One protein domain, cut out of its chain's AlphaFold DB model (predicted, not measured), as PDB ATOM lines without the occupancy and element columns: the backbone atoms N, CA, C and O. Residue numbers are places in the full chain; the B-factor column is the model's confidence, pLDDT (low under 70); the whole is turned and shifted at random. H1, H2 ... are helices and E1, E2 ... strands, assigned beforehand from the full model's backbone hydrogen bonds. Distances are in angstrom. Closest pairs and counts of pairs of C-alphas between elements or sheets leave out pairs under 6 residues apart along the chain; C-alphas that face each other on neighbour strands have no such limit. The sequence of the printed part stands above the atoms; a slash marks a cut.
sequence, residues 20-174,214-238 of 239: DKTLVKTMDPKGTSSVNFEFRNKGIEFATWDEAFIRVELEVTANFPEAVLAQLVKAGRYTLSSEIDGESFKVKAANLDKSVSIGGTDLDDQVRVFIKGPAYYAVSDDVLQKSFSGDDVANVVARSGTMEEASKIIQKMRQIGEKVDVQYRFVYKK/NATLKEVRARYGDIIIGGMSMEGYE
ATOM      1  N   ASP A  20     195.642 176.293 186.408       83.88
ATOM      2  CA  ASP A  20     196.899 176.548 185.716       83.88
ATOM      3  C   ASP A  20     196.720 177.751 184.789       83.88
ATOM      4  O   ASP A  20     195.753 177.817 184.018       83.88
ATOM      5  N   LYS A  21     197.642 178.716 184.845       84.81
ATOM      6  CA  LYS A  21     197.618 179.890 183.965       84.81
ATOM      7  C   LYS A  21     199.019 180.323 183.573       84.81
ATOM      8  O   LYS A  21     199.873 180.536 184.423       84.81
ATOM      9  N   THR A  22     199.222 180.531 182.275       87.38
ATOM     10  CA  THR A  22     200.446 181.136 181.746       87.38
ATOM     11  C   THR A  22     200.215 182.620 181.484       87.38
ATOM     12  O   THR A  22     199.306 182.983 180.734       87.38
ATOM     13  N   LEU A  23     201.038 183.479 182.078       87.62
ATOM     14  CA  LEU A  23     201.106 184.904 181.775       87.62
ATOM     15  C   LEU A  23     202.367 185.196 180.974       87.62
ATOM     16  O   LEU A  23     203.395 184.557 181.156       87.62
ATOM     17  N   VAL A  24     202.275 186.167 180.075       89.88
ATOM     18  CA  VAL A  24     203.361 186.528 179.171       89.88
ATOM     19  C   VAL A  24     203.544 188.034 179.212       89.88
ATOM     20  O   VAL A  24     202.595 188.778 178.966       89.88
ATOM     21  N   LYS A  25     204.774 188.476 179.469       89.44
ATOM     22  CA  LYS A  25     205.170 189.880 179.394       89.44
ATOM     23  C   LYS A  25     206.396 190.009 178.499       89.44
ATOM     24  O   LYS A  25     207.401 189.351 178.741       89.44
ATOM     25  N   THR A  26     206.314 190.879 177.501       88.88
ATOM     26  CA  THR A  26     207.461 191.278 176.676       88.88
ATOM     27  C   THR A  26     207.954 192.644 177.135       88.88
ATOM     28  O   THR A  26     207.143 193.518 177.451       88.88
ATOM     29  N   MET A  27     209.269 192.804 177.226       88.38
ATOM     30  CA  MET A  27     209.953 193.965 177.784       88.38
ATOM     31  C   MET A  27     211.199 194.289 176.954       88.38
ATOM     32  O   MET A  27     211.895 193.384 176.497       88.38
ATOM     33  N   ASP A  28     211.479 195.575 176.768       86.06
ATOM     34  CA  ASP A  28     212.669 196.050 176.060       86.06
ATOM     35  C   ASP A  28     213.740 196.480 177.076       86.06
ATOM     36  O   ASP A  28     213.512 197.452 177.805       86.06
ATOM     37  N   PRO A  29     214.904 195.803 177.130       83.50
ATOM     38  CA  PRO A  29     216.006 196.205 177.996       83.50
ATOM     39  C   PRO A  29     216.678 197.525 177.569       83.50
ATOM     40  O   PRO A  29     217.607 197.963 178.244       83.50
ATOM     41  N   LYS A  30     216.260 198.160 176.461       83.00
ATOM     42  CA  LYS A  30     216.757 199.444 175.924       83.00
ATOM     43  C   LYS A  30     218.280 199.531 175.820       83.00
ATOM     44  O   LYS A  30     218.878 200.581 176.034       83.00
ATOM     45  N   GLY A  31     218.922 198.408 175.510       73.69
ATOM     46  CA  GLY A  31     220.373 198.348 175.364       73.69
ATOM     47  C   GLY A  31     221.170 198.286 176.672       73.69
ATOM     48  O   GLY A  31     222.395 198.351 176.597       73.69
ATOM     49  N   THR A  32     220.541 198.079 177.831       80.75
ATOM     50  CA  THR A  32     221.237 197.803 179.108       80.75
ATOM     51  C   THR A  32     222.179 196.598 179.030       80.75
ATOM     52  O   THR A  32     221.969 195.664 178.245       80.75
ATOM     53  N   SER A  33     223.244 196.633 179.830       80.31
ATOM     54  CA  SER A  33     224.303 195.615 179.864       80.31
ATOM     55  C   SER A  33     223.888 194.367 180.636       80.31
ATOM     56  O   SER A  33     224.364 193.271 180.345       80.31
ATOM     57  N   SER A  34     222.967 194.511 181.585       83.25
ATOM     58  CA  SER A  34     222.468 193.415 182.406       83.25
ATOM     59  C   SER A  34     220.963 193.522 182.617       83.25
ATOM     60  O   SER A  34     220.385 194.609 182.578       83.25
ATOM     61  N   VAL A  35     220.324 192.382 182.854       87.31
ATOM     62  CA  VAL A  35     218.929 192.279 183.263       87.31
ATOM     63  C   VAL A  35     218.858 191.480 184.555       87.31
ATOM     64  O   VAL A  35     219.293 190.329 184.607       87.31
ATOM     65  N   ASN A  36     218.314 192.108 185.590       89.12
ATOM     66  CA  ASN A  36     218.201 191.563 186.934       89.12
ATOM     67  C   ASN A  36     216.726 191.282 187.261       89.12
ATOM     68  O   ASN A  36     215.859 192.115 186.991       89.12
ATOM     69  N   PHE A  37     216.444 190.113 187.829       87.62
ATOM     70  CA  PHE A  37     215.100 189.679 188.198       87.62
ATOM     71  C   PHE A  37     214.937 189.734 189.721       87.62
ATOM     72  O   PHE A  37     215.431 188.884 190.454       87.62
ATOM     73  N   GLU A  38     214.217 190.744 190.202       86.94
ATOM     74  CA  GLU A  38     213.991 191.015 191.622       86.94
ATOM     75  C   GLU A  38     212.631 190.460 192.072       86.94
ATOM     76  O   GLU A  38     211.663 191.192 192.308       86.94
ATOM     77  N   PHE A  39     212.531 189.137 192.154       83.25
ATOM     78  CA  PHE A  39     211.400 188.451 192.782       83.25
ATOM     79  C   PHE A  39     211.814 187.051 193.229       83.25
ATOM     80  O   PHE A  39     212.711 186.440 192.648       83.25
ATOM     81  N   ARG A  40     211.169 186.526 194.278       68.00
ATOM     82  CA  ARG A  40     211.514 185.213 194.833       68.00
ATOM     83  C   ARG A  40     211.047 184.104 193.899       68.00
ATOM     84  O   ARG A  40     209.945 183.592 194.045       68.00
ATOM     85  N   ASN A  41     211.896 183.693 192.964       63.06
ATOM     86  CA  ASN A  41     211.740 182.416 192.281       63.06
ATOM     87  C   ASN A  41     213.082 181.712 192.127       63.06
ATOM     88  O   ASN A  41     214.091 182.324 191.793       63.06
ATOM     89  N   LYS A  42     213.084 180.411 192.422       54.44
ATOM     90  CA  LYS A  42     214.268 179.559 192.312       54.44
ATOM     91  C   LYS A  42     214.290 178.955 190.912       54.44
ATOM     92  O   LYS A  42     213.421 178.146 190.600       54.44
ATOM     93  N   GLY A  43     215.288 179.324 190.116       59.19
ATOM     94  CA  GLY A  43     215.526 178.749 188.794       59.19
ATOM     95  C   GLY A  43     214.925 179.592 187.678       59.19
ATOM     96  O   GLY A  43     213.742 179.487 187.361       59.19
ATOM     97  N   ILE A  44     215.773 180.416 187.070       68.56
ATOM     98  CA  ILE A  44     215.487 181.063 185.796       68.56
ATOM     99  C   ILE A  44     215.791 180.058 184.686       68.56
ATOM    100  O   ILE A  44     216.948 179.714 184.442       68.56
ATOM    101  N   GLU A  45     214.757 179.594 183.989       81.62
ATOM    102  CA  GLU A  45     214.950 178.831 182.757       81.62
ATOM    103  C   GLU A  45     215.081 179.803 181.586       81.62
ATOM    104  O   GLU A  45     214.098 180.415 181.164       81.62
ATOM    105  N   PHE A  46     216.301 179.969 181.070       81.69
ATOM    106  CA  PHE A  46     216.556 180.827 179.919       81.69
ATOM    107  C   PHE A  46     216.556 180.044 178.606       81.69
ATOM    108  O   PHE A  46     217.237 179.027 178.479       81.69
ATOM    109  N   ALA A  47     215.857 180.566 177.603       83.38
ATOM    110  CA  ALA A  47     215.944 180.098 176.227       83.38
ATOM    111  C   ALA A  47     216.223 181.258 175.267       83.38
ATOM    112  O   ALA A  47     215.757 182.383 175.446       83.38
ATOM    113  N   THR A  48     216.964 180.978 174.202       78.00
ATOM    114  CA  THR A  48     217.235 181.970 173.162       78.00
ATOM    115  C   THR A  48     215.980 182.271 172.342       78.00
ATOM    116  O   THR A  48     215.197 181.370 172.032       78.00
ATOM    117  N   TRP A  49     215.816 183.531 171.949       81.75
ATOM    118  CA  TRP A  49     214.760 184.012 171.062       81.75
ATOM    119  C   TRP A  49     215.363 184.967 170.020       81.75
ATOM    120  O   TRP A  49     216.130 185.859 170.360       81.75
ATOM    121  N   ASP A  50     214.983 184.797 168.754       73.25
ATOM    122  CA  ASP A  50     215.333 185.648 167.601       73.25
ATOM    123  C   ASP A  50     214.791 187.108 167.595       73.25
ATOM    124  O   ASP A  50     214.715 187.724 166.536       73.25
ATOM    125  N   GLU A  51     214.405 187.686 168.734       78.00
ATOM    126  CA  GLU A  51     213.821 189.034 168.833       78.00
ATOM    127  C   GLU A  51     214.679 189.893 169.758       78.00
ATOM    128  O   GLU A  51     215.377 189.382 170.632       78.00
ATOM    129  N   ALA A  52     214.586 191.210 169.590       74.25
ATOM    130  CA  ALA A  52     215.320 192.201 170.379       74.25
ATOM    131  C   ALA A  52     214.902 192.265 171.859       74.25
ATOM    132  O   ALA A  52     215.604 192.834 172.697       74.25
ATOM    133  N   PHE A  53     213.728 191.719 172.168       83.69
ATOM    134  CA  PHE A  53     213.047 191.891 173.440       83.69
ATOM    135  C   PHE A  53     213.241 190.689 174.354       83.69
ATOM    136  O   PHE A  53     213.424 189.554 173.913       83.69
ATOM    137  N   ILE A  54     213.100 190.933 175.650       86.75
ATOM    138  CA  ILE A  54     213.018 189.874 176.649       86.75
ATOM    139  C   ILE A  54     211.547 189.541 176.857       86.75
ATOM    140  O   ILE A  54     210.724 190.417 177.125       86.75
ATOM    141  N   ARG A  55     211.204 188.260 176.765       90.38
ATOM    142  CA  ARG A  55     209.894 187.739 177.140       90.38
ATOM    143  C   ARG A  55     210.012 186.943 178.426       90.38
ATOM    144  O   ARG A  55     210.738 185.959 178.490       90.38
ATOM    145  N   VAL A  56     209.230 187.333 179.418       90.00
ATOM    146  CA  VAL A  56     209.068 186.598 180.667       90.00
ATOM    147  C   VAL A  56     207.718 185.890 180.632       90.00
ATOM    148  O   VAL A  56     206.676 186.514 180.406       90.00
ATOM    149  N   GLU A  57     207.741 184.575 180.810       90.69
ATOM    150  CA  GLU A  57     206.565 183.721 180.924       90.69
ATOM    151  C   GLU A  57     206.440 183.252 182.376       90.69
ATOM    152  O   GLU A  57     207.367 182.659 182.924       90.69
ATOM    153  N   LEU A  58     205.296 183.529 183.002       89.00
ATOM    154  CA  LEU A  58     204.962 183.051 184.340       89.00
ATOM    155  C   LEU A  58     203.964 181.906 184.208       89.00
ATOM    156  O   LEU A  58     202.865 182.115 183.694       89.00
ATOM    157  N   GLU A  59     204.316 180.718 184.675       90.31
ATOM    158  CA  GLU A  59     203.387 179.597 184.806       90.31
ATOM    159  C   GLU A  59     202.942 179.491 186.261       90.31
ATOM    160  O   GLU A  59     203.751 179.223 187.145       90.31
ATOM    161  N   VAL A  60     201.659 179.753 186.506       89.31
ATOM    162  CA  VAL A  60     201.052 179.737 187.836       89.31
ATOM    163  C   VAL A  60     200.225 178.469 187.986       89.31
ATOM    164  O   VAL A  60     199.262 178.288 187.238       89.31
ATOM    165  N   THR A  61     200.563 177.644 188.973       88.62
ATOM    166  CA  THR A  61     199.762 176.498 189.422       88.62
ATOM    167  C   THR A  61     199.238 176.790 190.820       88.62
ATOM    168  O   THR A  61     200.014 177.015 191.746       88.62
ATOM    169  N   ALA A  62     197.919 176.769 190.986       87.81
ATOM    170  CA  ALA A  62     197.254 177.186 192.215       87.81
ATOM    171  C   ALA A  62     196.303 176.115 192.764       87.81
ATOM    172  O   ALA A  62     195.643 175.385 192.011       87.81
ATOM    173  N   ASN A  63     196.184 176.059 194.095       85.38
ATOM    174  CA  ASN A  63     195.250 175.165 194.794       85.38
ATOM    175  C   ASN A  63     193.813 175.723 194.898       85.38
ATOM    176  O   ASN A  63     192.950 175.117 195.531       85.38
ATOM    177  N   PHE A  64     193.533 176.858 194.255       85.62
ATOM    178  CA  PHE A  64     192.244 177.546 194.299       85.62
ATOM    179  C   PHE A  64     191.537 177.596 192.932       85.62
ATOM    180  O   PHE A  64     192.155 177.357 191.890       85.62
ATOM    181  N   PRO A  65     190.217 177.888 192.904       87.75
ATOM    182  CA  PRO A  65     189.434 177.920 191.671       87.75
ATOM    183  C   PRO A  65     189.939 178.945 190.651       87.75
ATOM    184  O   PRO A  65     190.325 180.056 191.004       87.75
ATOM    185  N   GLU A  66     189.808 178.621 189.363       87.56
ATOM    186  CA  GLU A  66     190.252 179.477 188.250       87.56
ATOM    187  C   GLU A  66     189.640 180.891 188.281       87.56
ATOM    188  O   GLU A  66     190.295 181.860 187.911       87.56
ATOM    189  N   ALA A  67     188.407 181.040 188.776       87.62
ATOM    190  CA  ALA A  67     187.769 182.346 188.946       87.62
ATOM    191  C   ALA A  67     188.517 183.247 189.945       87.62
ATOM    192  O   ALA A  67     188.634 184.447 189.706       87.62
ATOM    193  N   VAL A  68     189.055 182.671 191.028       89.44
ATOM    194  CA  VAL A  68     189.884 183.382 192.017       89.44
ATOM    195  C   VAL A  68     191.221 183.759 191.386       89.44
ATOM    196  O   VAL A  68     191.614 184.921 191.443       89.44
ATOM    197  N   LEU A  69     191.865 182.817 190.684       91.00
ATOM    198  CA  LEU A  69     193.101 183.080 189.937       91.00
ATOM    199  C   LEU A  69     192.930 184.214 188.925       91.00
ATOM    200  O   LEU A  69     193.788 185.084 188.802       91.00
ATOM    201  N   ALA A  70     191.802 184.247 188.218       88.25
ATOM    202  CA  ALA A  70     191.494 185.320 187.288       88.25
ATOM    203  C   ALA A  70     191.379 186.685 187.983       88.25
ATOM    204  O   ALA A  70     191.899 187.656 187.435       88.25
ATOM    205  N   GLN A  71     190.771 186.763 189.173       89.75
ATOM    206  CA  GLN A  71     190.736 188.020 189.929       89.75
ATOM    207  C   GLN A  71     192.127 188.434 190.414       89.75
ATOM    208  O   GLN A  71     192.486 189.594 190.275       89.75
ATOM    209  N   LEU A  72     192.943 187.500 190.915       89.88
ATOM    210  CA  LEU A  72     194.312 187.807 191.355       89.88
ATOM    211  C   LEU A  72     195.177 188.349 190.209       89.88
ATOM    212  O   LEU A  72     195.973 189.265 190.407       89.88
ATOM    213  N   VAL A  73     194.988 187.823 188.995       90.62
ATOM    214  CA  VAL A  73     195.618 188.376 187.788       90.62
ATOM    215  C   VAL A  73     195.133 189.797 187.501       90.62
ATOM    216  O   VAL A  73     195.964 190.649 187.200       90.62
ATOM    217  N   LYS A  74     193.824 190.066 187.601       89.81
ATOM    218  CA  LYS A  74     193.259 191.411 187.382       89.81
ATOM    219  C   LYS A  74     193.762 192.424 188.409       89.81
ATOM    220  O   LYS A  74     194.174 193.504 188.017       89.81
ATOM    221  N   ALA A  75     193.832 192.032 189.679       87.81
ATOM    222  CA  ALA A  75     194.381 192.834 190.774       87.81
ATOM    223  C   ALA A  75     195.915 192.988 190.718       87.81
ATOM    224  O   ALA A  75     196.541 193.484 191.651       87.81
ATOM    225  N   GLY A  76     196.556 192.497 189.655       89.25
ATOM    226  CA  GLY A  76     197.975 192.699 189.413       89.25
ATOM    227  C   GLY A  76     198.911 191.942 190.353       89.25
ATOM    228  O   GLY A  76     200.067 192.343 190.506       89.25
ATOM    229  N   ARG A  77     198.463 190.831 190.962       90.50
ATOM    230  CA  ARG A  77     199.335 189.960 191.774       90.50
ATOM    231  C   ARG A  77     200.546 189.472 190.979       90.50
ATOM    232  O   ARG A  77     201.669 189.521 191.463       90.50
ATOM    233  N   TYR A  78     200.298 189.034 189.749       91.38
ATOM    234  CA  TYR A  78     201.306 188.478 188.842       91.38
ATOM    235  C   TYR A  78     201.817 189.511 187.829       91.38
ATOM    236  O   TYR A  78     202.354 189.148 186.781       91.38
ATOM    237  N   THR A  79     201.597 190.803 188.091       90.31
ATOM    238  CA  THR A  79     202.085 191.866 187.215       90.31
ATOM    239  C   THR A  79     203.585 192.026 187.394       90.31
ATOM    240  O   THR A  79     204.076 192.240 188.501       90.31
ATOM    241  N   LEU A  80     204.295 191.964 186.272       90.75
ATOM    242  CA  LEU A  80     205.703 192.318 186.183       90.75
ATOM    243  C   LEU A  80     205.830 193.792 185.802       90.75
ATOM    244  O   LEU A  80     205.197 194.249 184.840       90.75
ATOM    245  N   SER A  81     206.671 194.508 186.536       90.31
ATOM    246  CA  SER A  81     207.125 195.851 186.192       90.31
ATOM    247  C   SER A  81     208.603 195.823 185.823       90.31
ATOM    248  O   SER A  81     209.332 194.893 186.169       90.31
ATOM    249  N   SER A  82     209.036 196.841 185.091       90.31
ATOM    250  CA  SER A  82     210.432 197.009 184.723       90.31
ATOM    251  C   SER A  82     210.880 198.442 184.921       90.31
ATOM    252  O   SER A  82     210.133 199.367 184.598       90.31
ATOM    253  N   GLU A  83     212.114 198.616 185.362       91.69
ATOM    254  CA  GLU A  83     212.776 199.912 185.467       91.69
ATOM    255  C   GLU A  83     214.217 199.804 184.961       91.69
ATOM    256  O   GLU A  83     214.805 198.723 184.932       91.69
ATOM    257  N   ILE A  84     214.780 200.933 184.543       87.62
ATOM    258  CA  ILE A  84     216.198 201.034 184.198       87.62
ATOM    259  C   ILE A  84     216.884 201.741 185.358       87.62
ATOM    260  O   ILE A  84     216.489 202.850 185.716       87.62
ATOM    261  N   ASP A  85     217.901 201.095 185.916       87.50
ATOM    262  CA  ASP A  85     218.741 201.626 186.985       87.50
ATOM    263  C   ASP A  85     220.205 201.581 186.527       87.50
ATOM    264  O   ASP A  85     220.854 200.530 186.519       87.50
ATOM    265  N   GLY A  86     220.697 202.721 186.035       85.88
ATOM    266  CA  GLY A  86     222.012 202.826 185.403       85.88
ATOM    267  C   GLY A  86     222.133 201.927 184.167       85.88
ATOM    268  O   GLY A  86     221.394 202.085 183.197       85.88
ATOM    269  N   GLU A  87     223.070 200.980 184.208       84.19
ATOM    270  CA  GLU A  87     223.304 200.003 183.131       84.19
ATOM    271  C   GLU A  87     222.488 198.709 183.277       84.19
ATOM    272  O   GLU A  87     222.627 197.804 182.449       84.19
ATOM    273  N   SER A  88     221.653 198.608 184.316       85.38
ATOM    274  CA  SER A  88     220.869 197.411 184.627       85.38
ATOM    275  C   SER A  88     219.385 197.614 184.322       85.38
ATOM    276  O   SER A  88     218.775 198.603 184.730       85.38
ATOM    277  N   PHE A  89     218.775 196.644 183.648       89.56
ATOM    278  CA  PHE A  89     217.328 196.534 183.501       89.56
ATOM    279  C   PHE A  89     216.767 195.657 184.617       89.56
ATOM    280  O   PHE A  89     217.038 194.459 184.673       89.56
ATOM    281  N   LYS A  90     215.993 196.236 185.527       91.75
ATOM    282  CA  LYS A  90     215.424 195.521 186.670       91.75
ATOM    283  C   LYS A  90     213.991 195.120 186.369       91.75
ATOM    284  O   LYS A  90     213.166 195.973 186.052       91.75
ATOM    285  N   VAL A  91     213.687 193.834 186.501       90.69
ATOM    286  CA  VAL A  91     212.332 193.284 186.405       90.69
ATOM    287  C   VAL A  91     211.855 192.934 187.806       90.69
ATOM    288  O   VAL A  91     212.472 192.117 188.484       90.69
ATOM    289  N   LYS A  92     210.742 193.528 188.236       91.00
ATOM    290  CA  LYS A  92     210.189 193.387 189.588       91.00
ATOM    291  C   LYS A  92     208.812 192.733 189.555       91.00
ATOM    292  O   LYS A  92     208.028 192.954 188.630       91.00
ATOM    293  N   ALA A  93     208.488 191.987 190.610       89.50
ATOM    294  CA  ALA A  93     207.153 191.428 190.841       89.50
ATOM    295  C   ALA A  93     206.662 191.756 192.263       89.50
ATOM    296  O   ALA A  93     206.523 190.885 193.117       89.50
ATOM    297  N   ALA A  94     206.398 193.040 192.533       87.31
ATOM    298  CA  ALA A  94     206.164 193.558 193.889       87.31
ATOM    299  C   ALA A  94     204.986 192.911 194.651       87.31
ATOM    300  O   ALA A  94     204.949 192.936 195.881       87.31
ATOM    301  N   ASN A  95     204.003 192.354 193.938       89.94
ATOM    302  CA  ASN A  95     202.835 191.711 194.544       89.94
ATOM    303  C   ASN A  95     202.940 190.180 194.620       89.94
ATOM    304  O   ASN A  95     202.065 189.557 195.224       89.94
ATOM    305  N   LEU A  96     203.983 189.583 194.033       89.00
ATOM    306  CA  LEU A  96     204.137 188.131 193.958       89.00
ATOM    307  C   LEU A  96     204.427 187.525 195.337       89.00
ATOM    308  O   LEU A  96     203.820 186.529 195.710       89.00
ATOM    309  N   ASP A  97     205.269 188.196 196.125       86.31
ATOM    310  CA  ASP A  97     205.686 187.747 197.463       86.31
ATOM    311  C   ASP A  97     204.629 187.990 198.554       86.31
ATOM    312  O   ASP A  97     204.809 187.597 199.708       86.31
ATOM    313  N   LYS A  98     203.525 188.671 198.222       89.38
ATOM    314  CA  LYS A  98     202.464 188.966 199.192       89.38
ATOM    315  C   LYS A  98     201.676 187.691 199.492       89.38
ATOM    316  O   LYS A  98     201.362 186.931 198.579       89.38
ATOM    317  N   SER A  99     201.296 187.467 200.747       88.88
ATOM    318  CA  SER A  99     200.358 186.392 201.083       88.88
ATOM    319  C   SER A  99     198.974 186.682 200.497       88.88
ATOM    320  O   SER A  99     198.587 187.847 200.336       88.88
ATOM    321  N   VAL A 100     198.235 185.623 200.165       89.94
ATOM    322  CA  VAL A 100     196.837 185.722 199.738       89.94
ATOM    323  C   VAL A 100     196.002 184.823 200.608       89.94
ATOM    324  O   VAL A 100     196.359 183.669 200.819       89.94
ATOM    325  N   SER A 101     194.865 185.335 201.053       89.62
ATOM    326  CA  SER A 101     193.858 184.527 201.721       89.62
ATOM    327  C   SER A 101     192.479 184.777 201.129       89.62
ATOM    328  O   SER A 101     192.196 185.838 200.561       89.62
ATOM    329  N   ILE A 102     191.626 183.760 201.227       86.94
ATOM    330  CA  ILE A 102     190.227 183.824 200.816       86.94
ATOM    331  C   ILE A 102     189.339 183.267 201.920       86.94
ATOM    332  O   ILE A 102     189.564 182.157 202.406       86.94
ATOM    333  N   GLY A 103     188.373 184.063 202.379       84.19
ATOM    334  CA  GLY A 103     187.507 183.659 203.494       84.19
ATOM    335  C   GLY A 103     188.290 183.243 204.753       84.19
ATOM    336  O   GLY A 103     187.878 182.326 205.456       84.19
ATOM    337  N   GLY A 104     189.453 183.862 204.994       84.38
ATOM    338  CA  GLY A 104     190.343 183.550 206.119       84.38
ATOM    339  C   GLY A 104     191.237 182.316 205.942       84.38
ATOM    340  O   GLY A 104     191.958 181.969 206.871       84.38
ATOM    341  N   THR A 105     191.212 181.653 204.781       86.19
ATOM    342  CA  THR A 105     192.112 180.532 204.460       86.19
ATOM    343  C   THR A 105     193.243 181.007 203.560       86.19
ATOM    344  O   THR A 105     192.975 181.580 202.503       86.19
ATOM    345  N   ASP A 106     194.488 180.745 203.952       89.50
ATOM    346  CA  ASP A 106     195.656 181.057 203.128       89.50
ATOM    347  C   ASP A 106     195.664 180.220 201.843       89.50
ATOM    348  O   ASP A 106     195.378 179.018 201.836       89.50
ATOM    349  N   LEU A 107     195.973 180.888 200.739       88.81
ATOM    350  CA  LEU A 107     196.081 180.302 199.414       88.81
ATOM    351  C   LEU A 107     197.542 180.039 199.074       88.81
ATOM    352  O   LEU A 107     198.413 180.847 199.391       88.81
ATOM    353  N   ASP A 108     197.781 178.923 198.389       87.44
ATOM    354  CA  ASP A 108     199.111 178.529 197.935       87.44
ATOM    355  C   ASP A 108     199.146 178.509 196.404       87.44
ATOM    356  O   ASP A 108     198.312 177.870 195.741       87.44
ATOM    357  N   ASP A 109     200.106 179.239 195.845       88.00
ATOM    358  CA  ASP A 109     200.409 179.280 194.425       88.00
ATOM    359  C   ASP A 109     201.894 179.022 194.163       88.00
ATOM    360  O   ASP A 109     202.787 179.536 194.830       88.00
ATOM    361  N   GLN A 110     202.165 178.214 193.142       88.12
ATOM    362  CA  GLN A 110     203.508 177.942 192.649       88.12
ATOM    363  C   GLN A 110     203.695 178.682 191.334       88.12
ATOM    364  O   GLN A 110     202.930 178.468 190.392       88.12
ATOM    365  N   VAL A 111     204.713 179.537 191.264       87.69
ATOM    366  CA  VAL A 111     205.028 180.306 190.059       87.69
ATOM    367  C   VAL A 111     206.361 179.844 189.497       87.69
ATOM    368  O   VAL A 111     207.381 179.913 190.170       87.69
ATOM    369  N   ARG A 112     206.359 179.366 188.254       87.56
ATOM    370  CA  ARG A 112     207.581 179.073 187.493       87.56
ATOM    371  C   ARG A 112     207.834 180.186 186.494       87.56
ATOM    372  O   ARG A 112     206.887 180.719 185.916       87.56
ATOM    373  N   VAL A 113     209.102 180.530 186.295       87.38
ATOM    374  CA  VAL A 113     209.501 181.656 185.448       87.38
ATOM    375  C   VAL A 113     210.402 181.165 184.333       87.38
ATOM    376  O   VAL A 113     211.501 180.675 184.577       87.38
ATOM    377  N   PHE A 114     209.932 181.344 183.103       87.94
ATOM    378  CA  PHE A 114     210.698 181.062 181.899       87.94
ATOM    379  C   PHE A 114     211.035 182.377 181.224       87.94
ATOM    380  O   PHE A 114     210.168 183.228 181.006       87.94
ATOM    381  N   ILE A 115     212.300 182.547 180.881       88.88
ATOM    382  CA  ILE A 115     212.811 183.783 180.316       88.88
ATOM    383  C   ILE A 115     213.323 183.469 178.931       88.88
ATOM    384  O   ILE A 115     214.103 182.547 178.720       88.88
ATOM    385  N   LYS A 116     212.859 184.235 177.959       87.62
ATOM    386  CA  LYS A 116     213.319 184.125 176.590       87.62
ATOM    387  C   LYS A 116     213.913 185.447 176.184       87.62
ATOM    388  O   LYS A 116     213.300 186.485 176.415       87.62
ATOM    389  N   GLY A 117     215.100 185.419 175.611       85.25
ATOM    390  CA  GLY A 117     215.770 186.649 175.235       85.25
ATOM    391  C   GLY A 117     216.780 186.444 174.122       85.25
ATOM    392  O   GLY A 117     217.069 185.307 173.739       85.25
ATOM    393  N   PRO A 118     217.317 187.551 173.603       79.06
ATOM    394  CA  PRO A 118     218.306 187.516 172.548       79.06
ATOM    395  C   PRO A 118     219.504 186.631 172.902       79.06
ATOM    396  O   PRO A 118     219.950 186.599 174.049       79.06
ATOM    397  N   ALA A 119     220.091 185.987 171.894       73.56
ATOM    398  CA  ALA A 119     221.250 185.106 172.065       73.56
ATOM    399  C   ALA A 119     222.511 185.802 172.627       73.56
ATOM    400  O   ALA A 119     223.446 185.121 173.033       73.56
ATOM    401  N   TYR A 120     222.543 187.140 172.651       74.19
ATOM    402  CA  TYR A 120     223.628 187.920 173.256       74.19
ATOM    403  C   TYR A 120     223.523 188.082 174.774       74.19
ATOM    404  O   TYR A 120     224.422 188.666 175.375       74.19
ATOM    405  N   TYR A 121     222.451 187.593 175.396       79.00
ATOM    406  CA  TYR A 121     222.373 187.470 176.846       79.00
ATOM    407  C   TYR A 121     222.772 186.059 177.286       79.00
ATOM    408  O   TYR A 121     222.339 185.058 176.711       79.00
ATOM    409  N   ALA A 122     223.575 185.982 178.342       75.62
ATOM    410  CA  ALA A 122     223.918 184.750 179.037       75.62
ATOM    411  C   ALA A 122     223.465 184.834 180.499       75.62
ATOM    412  O   ALA A 122     223.548 185.894 181.113       75.62
ATOM    413  N   VAL A 123     222.996 183.715 181.054       78.94
ATOM    414  CA  VAL A 123     222.663 183.612 182.483       78.94
ATOM    415  C   VAL A 123     223.952 183.439 183.287       78.94
ATOM    416  O   VAL A 123     224.718 182.514 183.015       78.94
ATOM    417  N   SER A 124     224.160 184.302 184.279       71.06
ATOM    418  CA  SER A 124     225.189 184.190 185.315       71.06
ATOM    419  C   SER A 124     224.573 184.602 186.648       71.06
ATOM    420  O   SER A 124     224.065 185.714 186.749       71.06
ATOM    421  N   ASP A 125     224.600 183.724 187.652       71.00
ATOM    422  CA  ASP A 125     224.091 183.995 189.010       71.00
ATOM    423  C   ASP A 125     222.687 184.635 189.043       71.00
ATOM    424  O   ASP A 125     222.474 185.670 189.667       71.00
ATOM    425  N   ASP A 126     221.729 184.043 188.317       72.00
ATOM    426  CA  ASP A 126     220.345 184.535 188.169       72.00
ATOM    427  C   ASP A 126     220.203 185.936 187.519       72.00
ATOM    428  O   ASP A 126     219.117 186.520 187.477       72.00
ATOM    429  N   VAL A 127     221.277 186.458 186.921       80.38
ATOM    430  CA  VAL A 127     221.301 187.701 186.140       80.38
ATOM    431  C   VAL A 127     221.567 187.372 184.674       80.38
ATOM    432  O   VAL A 127     222.441 186.572 184.343       80.38
ATOM    433  N   LEU A 128     220.835 188.007 183.758       80.81
ATOM    434  CA  LEU A 128     221.176 187.962 182.338       80.81
ATOM    435  C   LEU A 128     222.190 189.058 182.040       80.81
ATOM    436  O   LEU A 128     221.877 190.239 182.149       80.81
ATOM    437  N   GLN A 129     223.394 188.690 181.634       80.00
ATOM    438  CA  GLN A 129     224.437 189.638 181.253       80.00
ATOM    439  C   GLN A 129     224.652 189.594 179.748       80.00
ATOM    440  O   GLN A 129     224.608 188.524 179.136       80.00
ATOM    441  N   LYS A 130     224.880 190.756 179.136       74.44
ATOM    442  CA  LYS A 130     225.358 190.812 177.759       74.44
ATOM    443  C   LYS A 130     226.740 190.167 177.697       74.44
ATOM    444  O   LYS A 130     227.661 190.637 178.356       74.44
ATOM    445  N   SER A 131     226.900 189.131 176.885       57.34
ATOM    446  CA  SER A 131     228.207 188.517 176.644       57.34
ATOM    447  C   SER A 131     229.000 189.368 175.643       57.34
ATOM    448  O   SER A 131     229.015 189.056 174.452       57.34
ATOM    449  N   PHE A 132     229.580 190.488 176.089       54.12
ATOM    450  CA  PHE A 132     230.523 191.266 175.275       54.12
ATOM    451  C   PHE A 132     231.721 191.768 176.089       54.12
ATOM    452  O   PHE A 132     231.811 192.931 176.478       54.12
ATOM    453  N   SER A 133     232.686 190.880 176.240       45.72
ATOM    454  CA  SER A 133     234.109 191.131 176.437       45.72
ATOM    455  C   SER A 133     234.816 190.717 175.139       45.72
ATOM    456  O   SER A 133     234.332 189.833 174.437       45.72
ATOM    457  N   GLY A 134     235.965 191.301 174.785       44.00
ATOM    458  CA  GLY A 134     236.734 190.899 173.589       44.00
ATOM    459  C   GLY A 134     237.094 189.400 173.532       44.00
ATOM    460  O   GLY A 134     237.348 188.874 172.451       44.00
ATOM    461  N   ASP A 135     237.014 188.711 174.672       47.69
ATOM    462  CA  ASP A 135     237.203 187.266 174.838       47.69
ATOM    463  C   ASP A 135     235.935 186.417 174.541       47.69
ATOM    464  O   ASP A 135     236.020 185.198 174.389       47.69
ATOM    465  N   ASP A 136     234.749 187.028 174.384       49.06
ATOM    466  CA  ASP A 136     233.451 186.333 174.243       49.06
ATOM    467  C   ASP A 136     233.163 185.761 172.849       49.06
ATOM    468  O   ASP A 136     232.238 184.962 172.678       49.06
ATOM    469  N   VAL A 137     233.993 186.076 171.852       48.16
ATOM    470  CA  VAL A 137     233.942 185.401 170.544       48.16
ATOM    471  C   VAL A 137     234.173 183.894 170.721       48.16
ATOM    472  O   VAL A 137     233.513 183.090 170.065       48.16
ATOM    473  N   ALA A 138     235.027 183.496 171.670       48.34
ATOM    474  CA  ALA A 138     235.281 182.091 171.982       48.34
ATOM    475  C   ALA A 138     234.054 181.393 172.603       48.34
ATOM    476  O   ALA A 138     233.754 180.253 172.252       48.34
ATOM    477  N   ASN A 139     233.294 182.088 173.457       50.78
ATOM    478  CA  ASN A 139     232.090 181.546 174.098       50.78
ATOM    479  C   ASN A 139     230.904 181.425 173.127       50.78
ATOM    480  O   ASN A 139     230.156 180.444 173.183       50.78
ATOM    481  N   VAL A 140     230.741 182.377 172.204       49.31
ATOM    482  CA  VAL A 140     229.727 182.299 171.134       49.31
ATOM    483  C   VAL A 140     230.048 181.157 170.161       49.31
ATOM    484  O   VAL A 140     229.147 180.427 169.745       49.31
ATOM    485  N   VAL A 141     231.330 180.936 169.847       50.00
ATOM    486  CA  VAL A 141     231.790 179.795 169.032       50.00
ATOM    487  C   VAL A 141     231.596 178.460 169.766       50.00
ATOM    488  O   VAL A 141     231.136 177.497 169.155       50.00
ATOM    489  N   ALA A 142     231.842 178.405 171.079       54.41
ATOM    490  CA  ALA A 142     231.629 177.198 171.884       54.41
ATOM    491  C   ALA A 142     230.150 176.773 171.974       54.41
ATOM    492  O   ALA A 142     229.856 175.585 172.078       54.41
ATOM    493  N   ARG A 143     229.211 177.730 171.916       56.03
ATOM    494  CA  ARG A 143     227.761 177.466 171.980       56.03
ATOM    495  C   ARG A 143     227.106 177.227 170.618       56.03
ATOM    496  O   ARG A 143     226.079 176.562 170.566       56.03
ATOM    497  N   SER A 144     227.673 177.765 169.538       53.19
ATOM    498  CA  SER A 144     227.106 177.662 168.181       53.19
ATOM    499  C   SER A 144     227.648 176.482 167.372       53.19
ATOM    500  O   SER A 144     227.278 176.303 166.222       53.19
ATOM    501  N   GLY A 145     228.546 175.669 167.939       52.78
ATOM    502  CA  GLY A 145     229.082 174.460 167.302       52.78
ATOM    503  C   GLY A 145     229.912 174.691 166.027       52.78
ATOM    504  O   GLY A 145     230.675 173.806 165.646       52.78
ATOM    505  N   THR A 146     229.809 175.859 165.378       61.31
ATOM    506  CA  THR A 146     230.484 176.227 164.129       61.31
ATOM    507  C   THR A 146     230.723 177.742 164.036       61.31
ATOM    508  O   THR A 146     229.926 178.569 164.480       61.31
ATOM    509  N   MET A 147     231.829 178.127 163.396       51.97
ATOM    510  CA  MET A 147     232.240 179.528 163.213       51.97
ATOM    511  C   MET A 147     231.272 180.340 162.324       51.97
ATOM    512  O   MET A 147     231.165 181.562 162.454       51.97
ATOM    513  N   GLU A 148     230.531 179.674 161.437       59.19
ATOM    514  CA  GLU A 148     229.559 180.306 160.537       59.19
ATOM    515  C   GLU A 148     228.242 180.649 161.236       59.19
ATOM    516  O   GLU A 148     227.668 181.709 160.973       59.19
ATOM    517  N   GLU A 149     227.780 179.813 162.171       56.72
ATOM    518  CA  GLU A 149     226.642 180.156 163.027       56.72
ATOM    519  C   GLU A 149     226.998 181.293 163.986       56.72
ATOM    520  O   GLU A 149     226.241 182.262 164.070       56.72
ATOM    521  N   ALA A 150     228.187 181.260 164.600       53.44
ATOM    522  CA  ALA A 150     228.695 182.368 165.414       53.44
ATOM    523  C   ALA A 150     228.706 183.696 164.638       53.44
ATOM    524  O   ALA A 150     228.245 184.721 165.138       53.44
ATOM    525  N   SER A 151     229.177 183.679 163.387       54.09
ATOM    526  CA  SER A 151     229.263 184.878 162.541       54.09
ATOM    527  C   SER A 151     227.885 185.432 162.169       54.09
ATOM    528  O   SER A 151     227.670 186.646 162.217       54.09
ATOM    529  N   LYS A 152     226.919 184.556 161.862       58.53
ATOM    530  CA  LYS A 152     225.522 184.949 161.604       58.53
ATOM    531  C   LYS A 152     224.859 185.540 162.844       58.53
ATOM    532  O   LYS A 152     224.116 186.514 162.733       58.53
ATOM    533  N   ILE A 153     225.145 184.971 164.012       55.19
ATOM    534  CA  ILE A 153     224.672 185.469 165.303       55.19
ATOM    535  C   ILE A 153     225.234 186.881 165.555       55.19
ATOM    536  O   ILE A 153     224.454 187.806 165.777       55.19
ATOM    537  N   ILE A 154     226.548 187.085 165.399       55.56
ATOM    538  CA  ILE A 154     227.213 188.396 165.552       55.56
ATOM    539  C   ILE A 154     226.652 189.438 164.565       55.56
ATOM    540  O   ILE A 154     226.448 190.601 164.920       55.56
ATOM    541  N   GLN A 155     226.361 189.038 163.325       54.19
ATOM    542  CA  GLN A 155     225.807 189.936 162.311       54.19
ATOM    543  C   GLN A 155     224.359 190.348 162.620       54.19
ATOM    544  O   GLN A 155     224.026 191.530 162.504       54.19
ATOM    545  N   LYS A 156     223.516 189.409 163.074       55.03
ATOM    546  CA  LYS A 156     222.151 189.707 163.543       55.03
ATOM    547  C   LYS A 156     222.161 190.606 164.787       55.03
ATOM    548  O   LYS A 156     221.369 191.540 164.860       55.03
ATOM    549  N   MET A 157     223.105 190.398 165.713       52.88
ATOM    550  CA  MET A 157     223.285 191.235 166.913       52.88
ATOM    551  C   MET A 157     223.537 192.718 166.578       52.88
ATOM    552  O   MET A 157     223.083 193.589 167.313       52.88
ATOM    553  N   ARG A 158     224.203 193.025 165.452       49.28
ATOM    554  CA  ARG A 158     224.471 194.408 165.004       49.28
ATOM    555  C   ARG A 158     223.234 195.107 164.415       49.28
ATOM    556  O   ARG A 158     223.155 196.328 164.467       49.28
ATOM    557  N   GLN A 159     222.282 194.353 163.864       49.12
ATOM    558  CA  GLN A 159     221.078 194.893 163.210       49.12
ATOM    559  C   GLN A 159     219.941 195.205 164.195       49.12
ATOM    560  O   GLN A 159     219.105 196.056 163.923       49.12
ATOM    561  N   ILE A 160     219.931 194.551 165.360       50.00
ATOM    562  CA  ILE A 160     218.876 194.668 166.381       50.00
ATOM    563  C   ILE A 160     218.897 196.025 167.125       50.00
ATOM    564  O   ILE A 160     217.918 196.396 167.767       50.00
ATOM    565  N   GLY A 161     219.971 196.813 167.008       45.31
ATOM    566  CA  GLY A 161     220.096 198.127 167.654       45.31
ATOM    567  C   GLY A 161     219.156 199.225 167.133       45.31
ATOM    568  O   GLY A 161     219.195 200.336 167.659       45.31
ATOM    569  N   GLU A 162     218.321 198.962 166.121       39.34
ATOM    570  CA  GLU A 162     217.557 200.004 165.434       39.34
ATOM    571  C   GLU A 162     216.030 199.794 165.501       39.34
ATOM    572  O   GLU A 162     215.433 199.166 164.637       39.34
ATOM    573  N   LYS A 163     215.432 200.430 166.528       41.03
ATOM    574  CA  LYS A 163     214.013 200.820 166.731       41.03
ATOM    575  C   LYS A 163     212.947 199.702 166.795       41.03
ATOM    576  O   LYS A 163     212.861 198.871 165.907       41.03
ATOM    577  N   VAL A 164     212.015 199.818 167.761       35.50
ATOM    578  CA  VAL A 164     210.538 199.951 167.569       35.50
ATOM    579  C   VAL A 164     209.708 199.466 168.789       35.50
ATOM    580  O   VAL A 164     210.023 198.473 169.427       35.50
ATOM    581  N   ASP A 165     208.650 200.247 169.054       30.53
ATOM    582  CA  ASP A 165     207.309 200.059 169.663       30.53
ATOM    583  C   ASP A 165     206.880 198.750 170.388       30.53
ATOM    584  O   ASP A 165     207.102 197.630 169.932       30.53
ATOM    585  N   VAL A 166     206.148 198.916 171.503       29.03
ATOM    586  CA  VAL A 166     205.718 197.861 172.452       29.03
ATOM    587  C   VAL A 166     204.296 197.367 172.139       29.03
ATOM    588  O   VAL A 166     203.359 198.161 172.121       29.03
ATOM    589  N   GLN A 167     204.079 196.046 172.015       24.33
ATOM    590  CA  GLN A 167     202.729 195.451 171.985       24.33
ATOM    591  C   GLN A 167     202.510 194.364 173.047       24.33
ATOM    592  O   GLN A 167     203.304 193.436 173.207       24.33
ATOM    593  N   TYR A 168     201.364 194.439 173.730       25.94
ATOM    594  CA  TYR A 168     200.879 193.426 174.669       25.94
ATOM    595  C   TYR A 168     200.011 192.381 173.952       25.94
ATOM    596  O   TYR A 168     199.023 192.733 173.312       25.94
ATOM    597  N   ARG A 169     200.324 191.083 174.103       26.02
ATOM    598  CA  ARG A 169     199.461 189.980 173.639       26.02
ATOM    599  C   ARG A 169     199.218 188.964 174.754       26.02
ATOM    600  O   ARG A 169     200.125 188.242 175.158       26.02
ATOM    601  N   PHE A 170     197.968 188.858 175.190       26.83
ATOM    602  CA  PHE A 170     197.509 187.816 176.108       26.83
ATOM    603  C   PHE A 170     197.117 186.565 175.311       26.83
ATOM    604  O   PHE A 170     196.331 186.655 174.368       26.83
ATOM    605  N   VAL A 171     197.661 185.396 175.666       27.09
ATOM    606  CA  VAL A 171     197.337 184.118 175.006       27.09
ATOM    607  C   VAL A 171     196.858 183.115 176.052       27.09
ATOM    608  O   VAL A 171     197.585 182.795 176.986       27.09
ATOM    609  N   TYR A 172     195.642 182.597 175.877       26.89
ATOM    610  CA  TYR A 172     195.064 181.545 176.713       26.89
ATOM    611  C   TYR A 172     195.228 180.186 176.017       26.89
ATOM    612  O   TYR A 172     194.844 180.043 174.855       26.89
ATOM    613  N   LYS A 173     195.753 179.167 176.709       29.53
ATOM    614  CA  LYS A 173     195.693 177.778 176.222       29.53
ATOM    615  C   LYS A 173     194.356 177.155 176.621       29.53
ATOM    616  O   LYS A 173     194.003 177.118 177.794       29.53
ATOM    617  N   LYS A 174     193.621 176.635 175.637       31.86
ATOM    618  CA  LYS A 174     192.424 175.815 175.858       31.86
ATOM    619  C   LYS A 174     192.870 174.456 176.409       31.86
ATOM    620  O   LYS A 174     193.681 173.785 175.771       31.86
ATOM    621  N   ASN A 214     185.633 184.608 183.992       80.50
ATOM    622  CA  ASN A 214     185.113 185.953 183.764       80.50
ATOM    623  C   ASN A 214     184.131 186.411 184.852       80.50
ATOM    624  O   ASN A 214     183.562 187.491 184.713       80.50
ATOM    625  N   ALA A 215     183.928 185.619 185.914       83.38
ATOM    626  CA  ALA A 215     183.107 186.025 187.049       83.38
ATOM    627  C   ALA A 215     183.588 187.366 187.623       83.38
ATOM    628  O   ALA A 215     184.780 187.692 187.609       83.38
ATOM    629  N   THR A 216     182.644 188.151 188.117       86.75
ATOM    630  CA  THR A 216     182.911 189.431 188.775       86.75
ATOM    631  C   THR A 216     183.490 189.212 190.171       86.75
ATOM    632  O   THR A 216     183.258 188.174 190.797       86.75
ATOM    633  N   LEU A 217     184.198 190.214 190.701       85.81
ATOM    634  CA  LEU A 217     184.712 190.178 192.071       85.81
ATOM    635  C   LEU A 217     183.590 189.911 193.091       85.81
ATOM    636  O   LEU A 217     183.736 189.072 193.978       85.81
ATOM    637  N   LYS A 218     182.422 190.536 192.901       86.88
ATOM    638  CA  LYS A 218     181.235 190.332 193.744       86.88
ATOM    639  C   LYS A 218     180.750 188.879 193.748       86.88
ATOM    640  O   LYS A 218     180.440 188.345 194.811       86.88
ATOM    641  N   GLU A 219     180.694 188.223 192.589       86.31
ATOM    642  CA  GLU A 219     180.286 186.812 192.488       86.31
ATOM    643  C   GLU A 219     181.299 185.872 193.144       86.31
ATOM    644  O   GLU A 219     180.913 184.920 193.826       86.31
ATOM    645  N   VAL A 220     182.593 186.146 192.956       84.88
ATOM    646  CA  VAL A 220     183.682 185.377 193.569       84.88
ATOM    647  C   VAL A 220     183.617 185.490 195.092       84.88
ATOM    648  O   VAL A 220     183.625 184.458 195.766       84.88
ATOM    649  N   ARG A 221     183.428 186.698 195.632       86.62
ATOM    650  CA  ARG A 221     183.268 186.927 197.077       86.62
ATOM    651  C   ARG A 221     182.036 186.263 197.657       86.62
ATOM    652  O   ARG A 221     182.133 185.561 198.657       86.62
ATOM    653  N   ALA A 222     180.889 186.401 196.990       87.31
ATOM    654  CA  ALA A 222     179.647 185.763 197.421       87.31
ATOM    655  C   ALA A 222     179.774 184.234 197.530       87.31
ATOM    656  O   ALA A 222     178.991 183.587 198.228       87.31
ATOM    657  N   ARG A 223     180.742 183.641 196.821       87.19
ATOM    658  CA  ARG A 223     180.975 182.202 196.826       87.19
ATOM    659  C   ARG A 223     182.086 181.746 197.759       87.19
ATOM    660  O   ARG A 223     181.934 180.690 198.368       87.19
ATOM    661  N   TYR A 224     183.201 182.462 197.781       86.38
ATOM    662  CA  TYR A 224     184.434 181.998 198.411       86.38
ATOM    663  C   TYR A 224     184.864 182.859 199.605       86.38
ATOM    664  O   TYR A 224     185.740 182.442 200.352       86.38
ATOM    665  N   GLY A 225     184.224 184.009 199.820       87.88
ATOM    666  CA  GLY A 225     184.621 185.001 200.814       87.88
ATOM    667  C   GLY A 225     185.559 186.062 200.243       87.88
ATOM    668  O   GLY A 225     185.920 186.037 199.064       87.88
ATOM    669  N   ASP A 226     185.926 187.020 201.089       87.88
ATOM    670  CA  ASP A 226     186.784 188.136 200.697       87.88
ATOM    671  C   ASP A 226     188.190 187.665 200.340       87.88
ATOM    672  O   ASP A 226     188.739 186.779 200.995       87.88
ATOM    673  N   ILE A 227     188.749 188.266 199.288       86.00
ATOM    674  CA  ILE A 227     190.119 188.027 198.833       86.00
ATOM    675  C   ILE A 227     190.996 189.146 199.380       86.00
ATOM    676  O   ILE A 227     190.761 190.321 199.080       86.00
ATOM    677  N   ILE A 228     192.014 188.759 200.143       86.44
ATOM    678  CA  ILE A 228     192.986 189.664 200.753       86.44
ATOM    679  C   ILE A 228     194.354 189.406 200.126       86.44
ATOM    680  O   ILE A 228     194.791 188.259 200.061       86.44
ATOM    681  N   ILE A 229     195.037 190.463 199.681       87.75
ATOM    682  CA  ILE A 229     196.406 190.414 199.150       87.75
ATOM    683  C   ILE A 229     197.279 191.287 200.050       87.75
ATOM    684  O   ILE A 229     197.032 192.485 200.181       87.75
ATOM    685  N   GLY A 230     198.288 190.702 200.700       84.00
ATOM    686  CA  GLY A 230     199.224 191.449 201.551       84.00
ATOM    687  C   GLY A 230     198.553 192.275 202.656       84.00
ATOM    688  O   GLY A 230     199.026 193.362 202.972       84.00
ATOM    689  N   GLY A 231     197.433 191.791 203.200       83.75
ATOM    690  CA  GLY A 231     196.665 192.474 204.248       83.75
ATOM    691  C   GLY A 231     195.640 193.506 203.760       83.75
ATOM    692  O   GLY A 231     194.934 194.070 204.589       83.75
ATOM    693  N   MET A 232     195.511 193.737 202.448       84.94
ATOM    694  CA  MET A 232     194.521 194.660 201.877       84.94
ATOM    695  C   MET A 232     193.437 193.915 201.089       84.94
ATOM    696  O   MET A 232     193.717 192.912 200.429       84.94
ATOM    697  N   SER A 233     192.195 194.415 201.142       86.06
ATOM    698  CA  SER A 233     191.105 193.926 200.284       86.06
ATOM    699  C   SER A 233     191.454 194.140 198.816       86.06
ATOM    700  O   SER A 233     192.039 195.158 198.449       86.06
ATOM    701  N   MET A 234     191.031 193.207 197.965       83.81
ATOM    702  CA  MET A 234     191.207 193.286 196.517       83.81
ATOM    703  C   MET A 234     190.648 194.573 195.874       83.81
ATOM    704  O   MET A 234     191.156 194.973 194.836       83.81
ATOM    705  N   GLU A 235     189.667 195.252 196.483       81.00
ATOM    706  CA  GLU A 235     189.191 196.564 195.987       81.00
ATOM    707  C   GLU A 235     190.276 197.640 196.013       81.00
ATOM    708  O   GLU A 235     190.259 198.532 195.180       81.00
ATOM    709  N   GLY A 236     191.238 197.554 196.937       76.75
ATOM    710  CA  GLY A 236     192.351 198.504 197.012       76.75
ATOM    711  C   GLY A 236     193.392 198.332 195.901       76.75
ATOM    712  O   GLY A 236     194.430 198.980 195.955       76.75
ATOM    713  N   TYR A 237     193.150 197.421 194.954       73.19
ATOM    714  CA  TYR A 237     194.024 197.121 193.819       73.19
ATOM    715  C   TYR A 237     193.347 197.342 192.457       73.19
ATOM    716  O   TYR A 237     194.013 197.192 191.432       73.19
ATOM    717  N   GLU A 238     192.045 197.646 192.424       60.78
ATOM    718  CA  GLU A 238     191.351 198.065 191.201       60.78
ATOM    719  C   GLU A 238     191.500 199.592 191.056       60.78
ATOM    720  O   GLU A 238     190.632 200.335 191.505       60.78
TER     721      GLU A 238
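Overview. This is residues 20 to 174 and 214 to 238 of the 239 residues of an uncharacterized protein of uncultured Aureispira sp (UniProt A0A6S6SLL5). Two strongly twisted sheets, E1 E4 E8 E3 and E5 E6 E2 E10 E9, partly face to face as a sandwich, make the middle of an elongated domain. At one end sit H1, H4, H5 and the small strand pair E7 and E11; off the other end H2 and H3 make a corner. The printed part has 180 residues with five named helices and eleven named strands, in the order E1 E2 E3 E4 H1 E5 E6 E7 E8 E9 E10 H2 H3 H4 E11 H5; the class is mixed, helices and strands. Both large sheets are mixed, and E7 and E11 are antiparallel. The whole is loose, with a radius of gyration of the C-alphas of 19.5 A and spans of 62 by 32 by 28 A.

Arrangement. One sheet runs E1, residues 20 to 27, E4, 54 to 62, E8, 109 to 117, and E3, 44 to 48. E1 and E4 are antiparallel, with N 23 and O 58 at 2.8 A; E4 and E8 are antiparallel, with N 57 and O 114 at 2.8 A; E8 and E3 are parallel, with N 115 and O 45 at 2.8 A. The other runs E5, residues 81 to 85, E6, 88 to 92, E2, 34 to 38, E10, 127 to 130, and E9, 121 to 124. E5 and E6 form a hairpin, with N 83 and O 90 at 2.9 A, as do E9 and E10, with N 122 and O 129 at 2.9 A; E6 and E2 are parallel, with N 89 and O 34 at 2.8 A; E2 and E10 are antiparallel, with N 35 and O 128 at 2.7 A. The sheets' best planes are 14 degrees apart. H1, residues 66 to 74, is on the first sheet, over E1 and E4, at a height of 9.7 A. H4, residues 217 to 224, only just touches H1, with 3 pairs of C-alphas within 8 A, the closest those of Val 68 and Val 220, 6.7 A. E7, residues 100 to 102, and E11, 227 to 229, are antiparallel, with N 101 and O 228 at 3.1 A. H5, residues 234 to 237, is near H1, with 5 pairs within 10 A. H2, residues 137 to 144, touches H3, 147 to 159, through residues 147 to 150 of H3 alone; the closest C-alphas, of Val 141 and Ala 150, are 5.4 A apart. Every O i to N i+4 pair is within hydrogen-bond range in H1, H2 and H4, 8 of 9 in H3; H5 is too short for one.

Along the chain. E1 begins at C-alpha 20 (196.899, 176.548, 185.716) and is 23.2 A long. E4 measures 25.5 A, E8 25.7 A and H3 19.0 A. H5 ends at C-alpha 237 (194.024, 197.121, 193.819).

Size, cuts and confidence. The C-alphas farthest apart, of Met 147 and Ala 222, are 63.0 A apart. Residues 175 to 213 are not printed; C-alphas 174 and 214 are 14.8 A apart across the cut. Of the links printed whole, none is long; residues 160 to 174 hold no named element. Residues 40 to 44, 131 to 174 and 238 have pLDDT under 70.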